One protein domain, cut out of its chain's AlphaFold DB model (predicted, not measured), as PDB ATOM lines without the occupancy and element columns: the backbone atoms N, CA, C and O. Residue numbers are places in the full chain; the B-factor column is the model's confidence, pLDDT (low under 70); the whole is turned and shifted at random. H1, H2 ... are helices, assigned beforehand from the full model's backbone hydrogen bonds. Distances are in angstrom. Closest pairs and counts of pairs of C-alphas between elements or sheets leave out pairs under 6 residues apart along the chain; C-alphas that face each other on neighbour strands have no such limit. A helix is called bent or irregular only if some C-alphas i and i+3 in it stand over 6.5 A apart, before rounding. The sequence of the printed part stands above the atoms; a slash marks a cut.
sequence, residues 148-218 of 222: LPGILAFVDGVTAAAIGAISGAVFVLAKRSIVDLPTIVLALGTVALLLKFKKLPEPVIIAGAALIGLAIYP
ATOM      1  N   LEU A 148     102.645 101.247 183.400       87.12
ATOM      2  CA  LEU A 148     101.650 102.299 183.205       87.12
ATOM      3  C   LEU A 148     101.620 102.724 181.727       87.12
ATOM      4  O   LEU A 148     102.682 102.995 181.159       87.12
ATOM      5  N   PRO A 149     100.429 102.867 181.118       84.25
ATOM      6  CA  PRO A 149     100.305 103.209 179.700       84.25
ATOM      7  C   PRO A 149     100.943 104.564 179.360       84.25
ATOM      8  O   PRO A 149     101.504 104.717 178.282       84.25
ATOM      9  N   GLY A 150     100.940 105.524 180.295       86.19
ATOM     10  CA  GLY A 150     101.595 106.823 180.097       86.19
ATOM     11  C   GLY A 150     103.123 106.746 179.997       86.19
ATOM     12  O   GLY A 150     103.720 107.486 179.223       86.19
ATOM     13  N   ILE A 151     103.767 105.829 180.730       85.31
ATOM     14  CA  ILE A 151     105.228 105.652 180.678       85.31
ATOM     15  C   ILE A 151     105.628 104.903 179.406       85.31
ATOM     16  O   ILE A 151     106.614 105.273 178.778       85.31
ATOM     17  N   LEU A 152     104.845 103.901 178.996       85.62
ATOM     18  CA  LEU A 152     105.043 103.202 177.723       85.62
ATOM     19  C   LEU A 152     104.944 104.171 176.540       85.62
ATOM     20  O   LEU A 152     105.876 104.250 175.749       85.62
ATOM     21  N   ALA A 153     103.890 104.993 176.490       89.31
ATOM     22  CA  ALA A 153     103.727 106.003 175.444       89.31
ATOM     23  C   ALA A 153     104.860 107.047 175.438       89.31
ATOM     24  O   ALA A 153     105.295 107.482 174.373       89.31
ATOM     25  N   PHE A 154     105.367 107.437 176.615       89.69
ATOM     26  CA  PHE A 154     106.523 108.327 176.716       89.69
ATOM     27  C   PHE A 154     107.795 107.679 176.157       89.69
ATOM     28  O   PHE A 154     108.483 108.297 175.348       89.69
ATOM     29  N   VAL A 155     108.095 106.436 176.552       88.69
ATOM     30  CA  VAL A 155     109.263 105.698 176.047       88.69
ATOM     31  C   VAL A 155     109.162 105.513 174.538       88.69
ATOM     32  O   VAL A 155     110.122 105.844 173.847       88.69
ATOM     33  N   ASP A 156     107.997 105.097 174.031       90.56
ATOM     34  CA  ASP A 156     107.738 104.945 172.597       90.56
ATOM     35  C   ASP A 156     107.970 106.263 171.847       90.56
ATOM     36  O   ASP A 156     108.659 106.284 170.823       90.56
ATOM     37  N   GLY A 157     107.480 107.380 172.399       94.06
ATOM     38  CA  GLY A 157     107.713 108.724 171.872       94.06
ATOM     39  C   GLY A 157     109.194 109.112 171.838       94.06
ATOM     40  O   GLY A 157     109.666 109.630 170.825       94.06
ATOM     41  N   VAL A 158     109.955 108.815 172.897       91.31
ATOM     42  CA  VAL A 158     111.408 109.062 172.942       91.31
ATOM     43  C   VAL A 158     112.143 108.202 171.913       91.31
ATOM     44  O   VAL A 158     113.007 108.716 171.201       91.31
ATOM     45  N   THR A 159     111.789 106.922 171.760       90.81
ATOM     46  CA  THR A 159     112.363 106.071 170.705       90.81
ATOM     47  C   THR A 159     112.026 106.575 169.306       90.81
ATOM     48  O   THR A 159     112.912 106.618 168.453       90.81
ATOM     49  N   ALA A 160     110.789 107.016 169.060       94.88
ATOM     50  CA  ALA A 160     110.397 107.597 167.778       94.88
ATOM     51  C   ALA A 160     111.177 108.888 167.477       94.88
ATOM     52  O   ALA A 160     111.677 109.065 166.364       94.88
ATOM     53  N   ALA A 161     111.359 109.753 168.482       94.31
ATOM     54  CA  ALA A 161     112.174 110.959 168.367       94.31
ATOM     55  C   ALA A 161     113.648 110.633 168.067       94.31
ATOM     56  O   ALA A 161     114.246 111.259 167.191       94.31
ATOM     57  N   ALA A 162     114.222 109.622 168.728       90.50
ATOM     58  CA  ALA A 162     115.591 109.174 168.478       90.50
ATOM     59  C   ALA A 162     115.772 108.640 167.045       90.50
ATOM     60  O   ALA A 162     116.724 109.022 166.363       90.50
ATOM     61  N   ILE A 163     114.833 107.823 166.551       92.81
ATOM     62  CA  ILE A 163     114.838 107.330 165.162       92.81
ATOM     63  C   ILE A 163     114.755 108.503 164.177       92.81
ATOM     64  O   ILE A 163     115.499 108.532 163.194       92.81
ATOM     65  N   GLY A 164     113.893 109.487 164.446       93.56
ATOM     66  CA  GLY A 164     113.783 110.706 163.643       93.56
ATOM     67  C   GLY A 164     115.081 111.519 163.613       93.56
ATOM     68  O   GLY A 164     115.537 111.899 162.536       93.56
ATOM     69  N   ALA A 165     115.722 111.725 164.767       90.88
ATOM     70  CA  ALA A 165     116.989 112.448 164.875       90.88
ATOM     71  C   ALA A 165     118.128 111.750 164.111       90.88
ATOM     72  O   ALA A 165     118.846 112.398 163.345       90.88
ATOM     73  N   ILE A 166     118.256 110.425 164.254       90.00
ATOM     74  CA  ILE A 166     119.251 109.622 163.523       90.00
ATOM     75  C   ILE A 166     118.975 109.684 162.016       90.00
ATOM     76  O   ILE A 166     119.889 109.931 161.232       90.00
ATOM     77  N   SER A 167     117.716 109.529 161.604       90.00
ATOM     78  CA  SER A 167     117.321 109.605 160.191       90.00
ATOM     79  C   SER A 167     117.606 110.986 159.589       90.00
ATOM     80  O   SER A 167     118.090 111.084 158.462       90.00
ATOM     81  N   GLY A 168     117.379 112.059 160.352       90.31
ATOM     82  CA  GLY A 168     117.736 113.424 159.967       90.31
ATOM     83  C   GLY A 168     119.245 113.610 159.789       90.31
ATOM     84  O   GLY A 168     119.681 114.173 158.784       90.31
ATOM     85  N   ALA A 169     120.055 113.081 160.711       87.56
ATOM     86  CA  ALA A 169     121.513 113.110 160.593       87.56
ATOM     87  C   ALA A 169     122.000 112.354 159.343       87.56
ATOM     88  O   ALA A 169     122.833 112.866 158.593       87.56
ATOM     89  N   VAL A 170     121.425 111.176 159.072       86.94
ATOM     90  CA  VAL A 170     121.704 110.395 157.857       86.94
ATOM     91  C   VAL A 170     121.329 111.182 156.603       86.94
ATOM     92  O   VAL A 170     122.106 111.206 155.655       86.94
ATOM     93  N   PHE A 171     120.189 111.875 156.589       88.56
ATOM     94  CA  PHE A 171     119.767 112.680 155.440       88.56
ATOM     95  C   PHE A 171     120.733 113.835 155.139       88.56
ATOM     96  O   PHE A 171     121.091 114.065 153.981       88.56
ATOM     97  N   VAL A 172     121.194 114.543 156.174       87.31
ATOM     98  CA  VAL A 172     122.196 115.612 156.028       87.31
ATOM     99  C   VAL A 172     123.506 115.053 155.471       87.31
ATOM    100  O   VAL A 172     124.102 115.654 154.573       87.31
ATOM    101  N   LEU A 173     123.937 113.890 155.961       85.12
ATOM    102  CA  LEU A 173     125.153 113.235 155.488       85.12
ATOM    103  C   LEU A 173     125.007 112.725 154.047       85.12
ATOM    104  O   LEU A 173     125.915 112.908 153.235       85.12
ATOM    105  N   ALA A 174     123.849 112.156 153.703       83.56
ATOM    106  CA  ALA A 174     123.532 111.672 152.364       83.56
ATOM    107  C   ALA A 174     123.557 112.809 151.340       83.56
ATOM    108  O   ALA A 174     124.201 112.677 150.306       83.56
ATOM    109  N   LYS A 175     122.957 113.967 151.651       84.62
ATOM    110  CA  LYS A 175     123.007 115.147 150.771       84.62
ATOM    111  C   LYS A 175     124.424 115.648 150.489       84.62
ATOM    112  O   LYS A 175     124.665 116.175 149.411       84.62
ATOM    113  N   ARG A 176     125.343 115.517 151.449       83.81
ATOM    114  CA  ARG A 176     126.754 115.889 151.257       83.81
ATOM    115  C   ARG A 176     127.556 114.826 150.511       83.81
ATOM    116  O   ARG A 176     128.543 115.167 149.875       83.81
ATOM    117  N   SER A 177     127.154 113.561 150.613       79.44
ATOM    118  CA  SER A 177     127.892 112.431 150.032       79.44
ATOM    119  C   SER A 177     127.430 112.085 148.612       79.44
ATOM    120  O   SER A 177     128.203 111.548 147.829       79.44
ATOM    121  N   ILE A 178     126.172 112.372 148.267       77.94
ATOM    122  CA  ILE A 178     125.572 112.058 146.967       77.94
ATOM    123  C   ILE A 178     125.728 113.266 146.042       77.94
ATOM    124  O   ILE A 178     124.907 114.180 146.059       77.94
ATOM    125  N   VAL A 179     126.790 113.251 145.243       76.38
ATOM    126  CA  VAL A 179     127.108 114.314 144.277       76.38
ATOM    127  C   VAL A 179     126.881 113.891 142.820       76.38
ATOM    128  O   VAL A 179     126.479 114.722 142.014       76.38
ATOM    129  N   ASP A 180     127.013 112.595 142.508       79.12
ATOM    130  CA  ASP A 180     126.992 112.082 141.132       79.12
ATOM    131  C   ASP A 180     125.912 111.013 140.889       79.12
ATOM    132  O   ASP A 180     125.510 110.275 141.796       79.12
ATOM    133  N   LEU A 181     125.488 110.871 139.625       75.50
ATOM    134  CA  LEU A 181     124.581 109.810 139.156       75.50
ATOM    135  C   LEU A 181     125.013 108.384 139.574       75.50
ATOM    136  O   LEU A 181     124.175 107.655 140.111       75.50
ATOM    137  N   PRO A 182     126.281 107.955 139.392       73.31
ATOM    138  CA  PRO A 182     126.746 106.651 139.877       73.31
ATOM    139  C   PRO A 182     126.632 106.495 141.399       73.31
ATOM    140  O   PRO A 182     126.287 105.415 141.879       73.31
ATOM    141  N   THR A 183     126.835 107.567 142.164       74.94
ATOM    142  CA  THR A 183     126.695 107.558 143.627       74.94
ATOM    143  C   THR A 183     125.239 107.346 144.049       74.94
ATOM    144  O   THR A 183     124.976 106.612 145.002       74.94
ATOM    145  N   ILE A 184     124.275 107.903 143.303       79.19
ATOM    146  CA  ILE A 184     122.837 107.653 143.508       79.19
ATOM    147  C   ILE A 184     122.495 106.182 143.246       79.19
ATOM    148  O   ILE A 184     121.796 105.559 144.048       79.19
ATOM    149  N   VAL A 185     122.998 105.611 142.147       79.19
ATOM    150  CA  VAL A 185     122.745 104.206 141.785       79.19
ATOM    151  C   VAL A 185     123.333 103.257 142.831       79.19
ATOM    152  O   VAL A 185     122.658 102.317 143.251       79.19
ATOM    153  N   LEU A 186     124.547 103.530 143.315       77.06
ATOM    154  CA  LEU A 186     125.172 102.765 144.397       77.06
ATOM    155  C   LEU A 186     124.401 102.884 145.713       77.06
ATOM    156  O   LEU A 186     124.188 101.872 146.386       77.06
ATOM    157  N   ALA A 187     123.943 104.085 146.071       77.94
ATOM    158  CA  ALA A 187     123.149 104.303 147.275       77.94
ATOM    159  C   ALA A 187     121.824 103.524 147.222       77.94
ATOM    160  O   ALA A 187     121.514 102.765 148.143       77.94
ATOM    161  N   LEU A 188     121.075 103.637 146.119       81.44
ATOM    162  CA  LEU A 188     119.818 102.909 145.920       81.44
ATOM    163  C   LEU A 188     120.033 101.392 145.864       81.44
ATOM    164  O   LEU A 188     119.274 100.643 146.480       81.44
ATOM    165  N   GLY A 189     121.088 100.936 145.182       79.31
ATOM    166  CA  GLY A 189     121.460  99.524 145.114       79.31
ATOM    167  C   GLY A 189     121.800  98.946 146.488       79.31
ATOM    168  O   GLY A 189     121.324  97.867 146.840       79.31
ATOM    169  N   THR A 190     122.546  99.693 147.304       76.19
ATOM    170  CA  THR A 190     122.913  99.291 148.672       76.19
ATOM    171  C   THR A 190     121.687  99.218 149.582       76.19
ATOM    172  O   THR A 190     121.514  98.233 150.302       76.19
ATOM    173  N   VAL A 191     120.792 100.208 149.511       80.81
ATOM    174  CA  VAL A 191     119.531 100.211 150.273       80.81
ATOM    175  C   VAL A 191     118.650  99.024 149.875       80.81
ATOM    176  O   VAL A 191     118.163  98.300 150.743       80.81
ATOM    177  N   ALA A 192     118.487  98.767 148.575       80.56
ATOM    178  CA  ALA A 192     117.711  97.630 148.089       80.56
ATOM    179  C   ALA A 192     118.306  96.283 148.537       80.56
ATOM    180  O   ALA A 192     117.567  95.374 148.927       80.56
ATOM    181  N   LEU A 193     119.637  96.158 148.533       77.25
ATOM    182  CA  LEU A 193     120.336  94.951 148.971       77.25
ATOM    183  C   LEU A 193     120.164  94.706 150.477       77.25
ATOM    184  O   LEU A 193     119.868  93.578 150.874       77.25
ATOM    185  N   LEU A 194     120.271  95.753 151.300       76.19
ATOM    186  CA  LEU A 194     120.051  95.688 152.750       76.19
ATOM    187  C   LEU A 194     118.609  95.305 153.108       76.19
ATOM    188  O   LEU A 194     118.387  94.506 154.020       76.19
ATOM    189  N   LEU A 195     117.621  95.827 152.374       77.19
ATOM    190  CA  LEU A 195     116.210  95.491 152.588       77.19
ATOM    191  C   LEU A 195     115.895  94.040 152.198       77.19
ATOM    192  O   LEU A 195     115.096  93.381 152.870       77.19
ATOM    193  N   LYS A 196     116.530  93.527 151.137       77.50
ATOM    194  CA  LYS A 196     116.299  92.169 150.625       77.50
ATOM    195  C   LYS A 196     117.074  91.098 151.399       77.50
ATOM    196  O   LYS A 196     116.551  90.006 151.613       77.50
ATOM    197  N   PHE A 197     118.293  91.398 151.849       73.50
ATOM    198  CA  PHE A 197     119.182  90.447 152.521       73.50
ATOM    199  C   PHE A 197     119.560  90.907 153.935       73.50
ATOM    200  O   PHE A 197     120.658  91.394 154.185       73.50
ATOM    201  N   LYS A 198     118.680  90.638 154.908       64.50
ATOM    202  CA  LYS A 198     118.883  90.986 156.332       64.50
ATOM    203  C   LYS A 198     120.041  90.264 157.050       64.50
ATOM    204  O   LYS A 198     120.260  90.516 158.228       64.50
ATOM    205  N   LYS A 199     120.739  89.324 156.399       67.00
ATOM    206  CA  LYS A 199     121.783  88.479 157.023       67.00
ATOM    207  C   LYS A 199     123.198  88.728 156.500       67.00
ATOM    208  O   LYS A 199     124.108  87.993 156.874       67.00
ATOM    209  N   LEU A 200     123.397  89.702 155.616       69.19
ATOM    210  CA  LEU A 200     124.736  89.991 155.116       69.19
ATOM    211  C   LEU A 200     125.535  90.761 156.177       69.19
ATOM    212  O   LEU A 200     125.009  91.720 156.740       69.19
ATOM    213  N   PRO A 201     126.789  90.366 156.457       75.88
ATOM    214  CA  PRO A 201     127.653  91.139 157.334       75.88
ATOM    215  C   PRO A 201     127.898  92.518 156.711       75.88
ATOM    216  O   PRO A 201     128.377  92.623 155.579       75.88
ATOM    217  N   GLU A 202     127.582  93.571 157.463       75.19
ATOM    218  CA  GLU A 202     127.726  94.973 157.043       75.19
ATOM    219  C   GLU A 202     129.105  95.292 156.430       75.19
ATOM    220  O   GLU A 202     129.139  95.940 155.381       75.19
ATOM    221  N   PRO A 203     130.241  94.777 156.961       77.62
ATOM    222  CA  PRO A 203     131.554  95.028 156.366       77.62
ATOM    223  C   PRO A 203     131.694  94.535 154.921       77.62
ATOM    224  O   PRO A 203     132.388  95.162 154.126       77.62
ATOM    225  N   VAL A 204     131.026  93.434 154.554       79.06
ATOM    226  CA  VAL A 204     131.100  92.870 153.195       79.06
ATOM    227  C   VAL A 204     130.326  93.734 152.206       79.06
ATOM    228  O   VAL A 204     130.778  93.926 151.081       79.06
ATOM    229  N   ILE A 205     129.193  94.300 152.629       78.00
ATOM    230  CA  ILE A 205     128.430  95.243 151.802       78.00
ATOM    231  C   ILE A 205     129.253  96.509 151.559       78.00
ATOM    232  O   ILE A 205     129.342  96.968 150.422       78.00
ATOM    233  N   ILE A 206     129.899  97.037 152.603       78.94
ATOM    234  CA  ILE A 206     130.757  98.225 152.501       78.94
ATOM    235  C   ILE A 206     131.943  97.953 151.568       78.94
ATOM    236  O   ILE A 206     132.213  98.752 150.674       78.94
ATOM    237  N   ALA A 207     132.614  96.807 151.720       79.12
ATOM    238  CA  ALA A 207     133.719  96.412 150.851       79.12
ATOM    239  C   ALA A 207     133.272  96.242 149.388       79.12
ATOM    240  O   ALA A 207     133.943  96.725 148.480       79.12
ATOM    241  N   GLY A 208     132.119  95.610 149.149       78.44
ATOM    242  CA  GLY A 208     131.548  95.457 147.810       78.44
ATOM    243  C   GLY A 208     131.192  96.798 147.165       78.44
ATOM    244  O   GLY A 208     131.565  97.044 146.020       78.44
ATOM    245  N   ALA A 209     130.537  97.695 147.904       75.12
ATOM    246  CA  ALA A 209     130.211  99.036 147.426       75.12
ATOM    247  C   ALA A 209     131.472  99.860 147.116       75.12
ATOM    248  O   ALA A 209     131.515 100.543 146.094       75.12
ATOM    249  N   ALA A 210     132.515  99.750 147.947       77.25
ATOM    250  CA  ALA A 210     133.799 100.405 147.713       77.25
ATOM    251  C   ALA A 210     134.492  99.884 146.443       77.25
ATOM    252  O   ALA A 210     134.970 100.682 145.641       77.25
ATOM    253  N   LEU A 211     134.500  98.564 146.219       79.81
ATOM    254  CA  LEU A 211     135.084  97.958 145.017       79.81
ATOM    255  C   LEU A 211     134.337  98.362 143.740       79.81
ATOM    256  O   LEU A 211     134.967  98.705 142.743       79.81
ATOM    257  N   ILE A 212     133.001  98.363 143.772       77.56
ATOM    258  CA  ILE A 212     132.183  98.785 142.626       77.56
ATOM    259  C   ILE A 212     132.367 100.288 142.369       77.56
ATOM    260  O   ILE A 212     132.534 100.693 141.222       77.56
ATOM    261  N   GLY A 213     132.404 101.112 143.421       74.06
ATOM    262  CA  GLY A 213     132.693 102.542 143.304       74.06
ATOM    263  C   GLY A 213     134.064 102.815 142.681       74.06
ATOM    264  O   GLY A 213     134.170 103.635 141.773       74.06
ATOM    265  N   LEU A 214     135.094 102.071 143.094       75.69
ATOM    266  CA  LEU A 214     136.451 102.194 142.558       75.69
ATOM    267  C   LEU A 214     136.559 101.724 141.097       75.69
ATOM    268  O   LEU A 214     137.360 102.272 140.347       75.69
ATOM    269  N   ALA A 215     135.736 100.761 140.674       76.00
ATOM    270  CA  ALA A 215     135.664 100.314 139.282       76.00
ATOM    271  C   ALA A 215     134.918 101.302 138.362       76.00
ATOM    272  O   ALA A 215     135.250 101.408 137.183       76.00
ATOM    273  N   ILE A 216     133.928 102.036 138.886       73.94
ATOM    274  CA  ILE A 216     133.145 103.027 138.125       73.94
ATOM    275  C   ILE A 216     133.862 104.384 138.047       73.94
ATOM    276  O   ILE A 216     133.749 105.072 137.033       73.94
ATOM    277  N   TYR A 217     134.635 104.757 139.074       69.12
ATOM    278  CA  TYR A 217     135.396 106.014 139.131       69.12
ATOM    279  C   TYR A 217     136.251 106.311 137.872       69.12
ATOM    280  O   TYR A 217     136.116 107.404 137.324       69.12
ATOM    281  N   PRO A 218     137.063 105.374 137.336       69.38
ATOM    282  CA  PRO A 218     137.849 105.619 136.123       69.38
ATOM    283  C   PRO A 218     137.014 105.699 134.834       69.38
ATOM    284  O   PRO A 218     137.492 106.239 133.845       69.38
TER     285      PRO A 218
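What this domain is: This is residues 148 to 218 of the 222 residues of the protein "Chromate transport protein" of Cupriavidus taiwanensis (UniProt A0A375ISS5). One long helix, H1, makes an arm that sticks out with its residues 149 to 173, and past Ser 177, the last residue of H1, the backbone folds back into a small helical hairpin of two shorter helices, H2 and H3, packed side by side. H1 and H2 make a V that is joined where H1 ends and H2 begins, and H3 turns back again beside H2. The printed part has 71 residues with three named helices, in the order H1, H2, H3, and no named strand; its class is all helix. The whole is only just extended, close to loose, with a radius of gyration of the C-alphas of 16.9 A, and it spans 59 by 28 by 16 A, the arm making the length.

How they stand to each other: H1, residues 149 to 177, touches no helix. A tight link of 3 residues leads to H2, residues 181 to 196. H1 and H2 are near each other, with 5 pairs of C-alphas within 10 A and the closest 8.1 A apart. A tight link of 5 residues leads on to H3, residues 202 to 218. H2 and H3 form a hairpin: they touch, the closest C-alphas being those of Leu 186 and Ala 209, 7.0 A apart, and run opposite ways at a shallow tilt of 23 degrees. H1 and H3 are apart. In H1 and H2 every O i to N i+4 pair is within hydrogen-bond range; in H3 12 of 13 are.

Where its parts are: H1 begins at C-alpha 149 (100.305, 103.209, 179.700) and measures 41.5 A to C-alpha 177 (127.892, 112.431, 150.032). H2 measures 22.6 A from C-alpha 181 to C-alpha 196. H3 measures 25.6 A and ends at C-alpha 218 (137.849, 105.619, 136.123). H3 is irregular, but only just: C-alphas 215 and 218 are 6.55 A apart.

The domain as a whole: The two C-alphas farthest apart, those of Leu 148 and Pro 218, are 59.5 A apart. Residues 148 to 173 and 195 to 201 stand free; without them the body spans 23 by 22 by 15 A. The printed part has no cut, and neither link is long. Its mean pLDDT is 81.4, with residues 198 to 200 and 217 to 218 under 70.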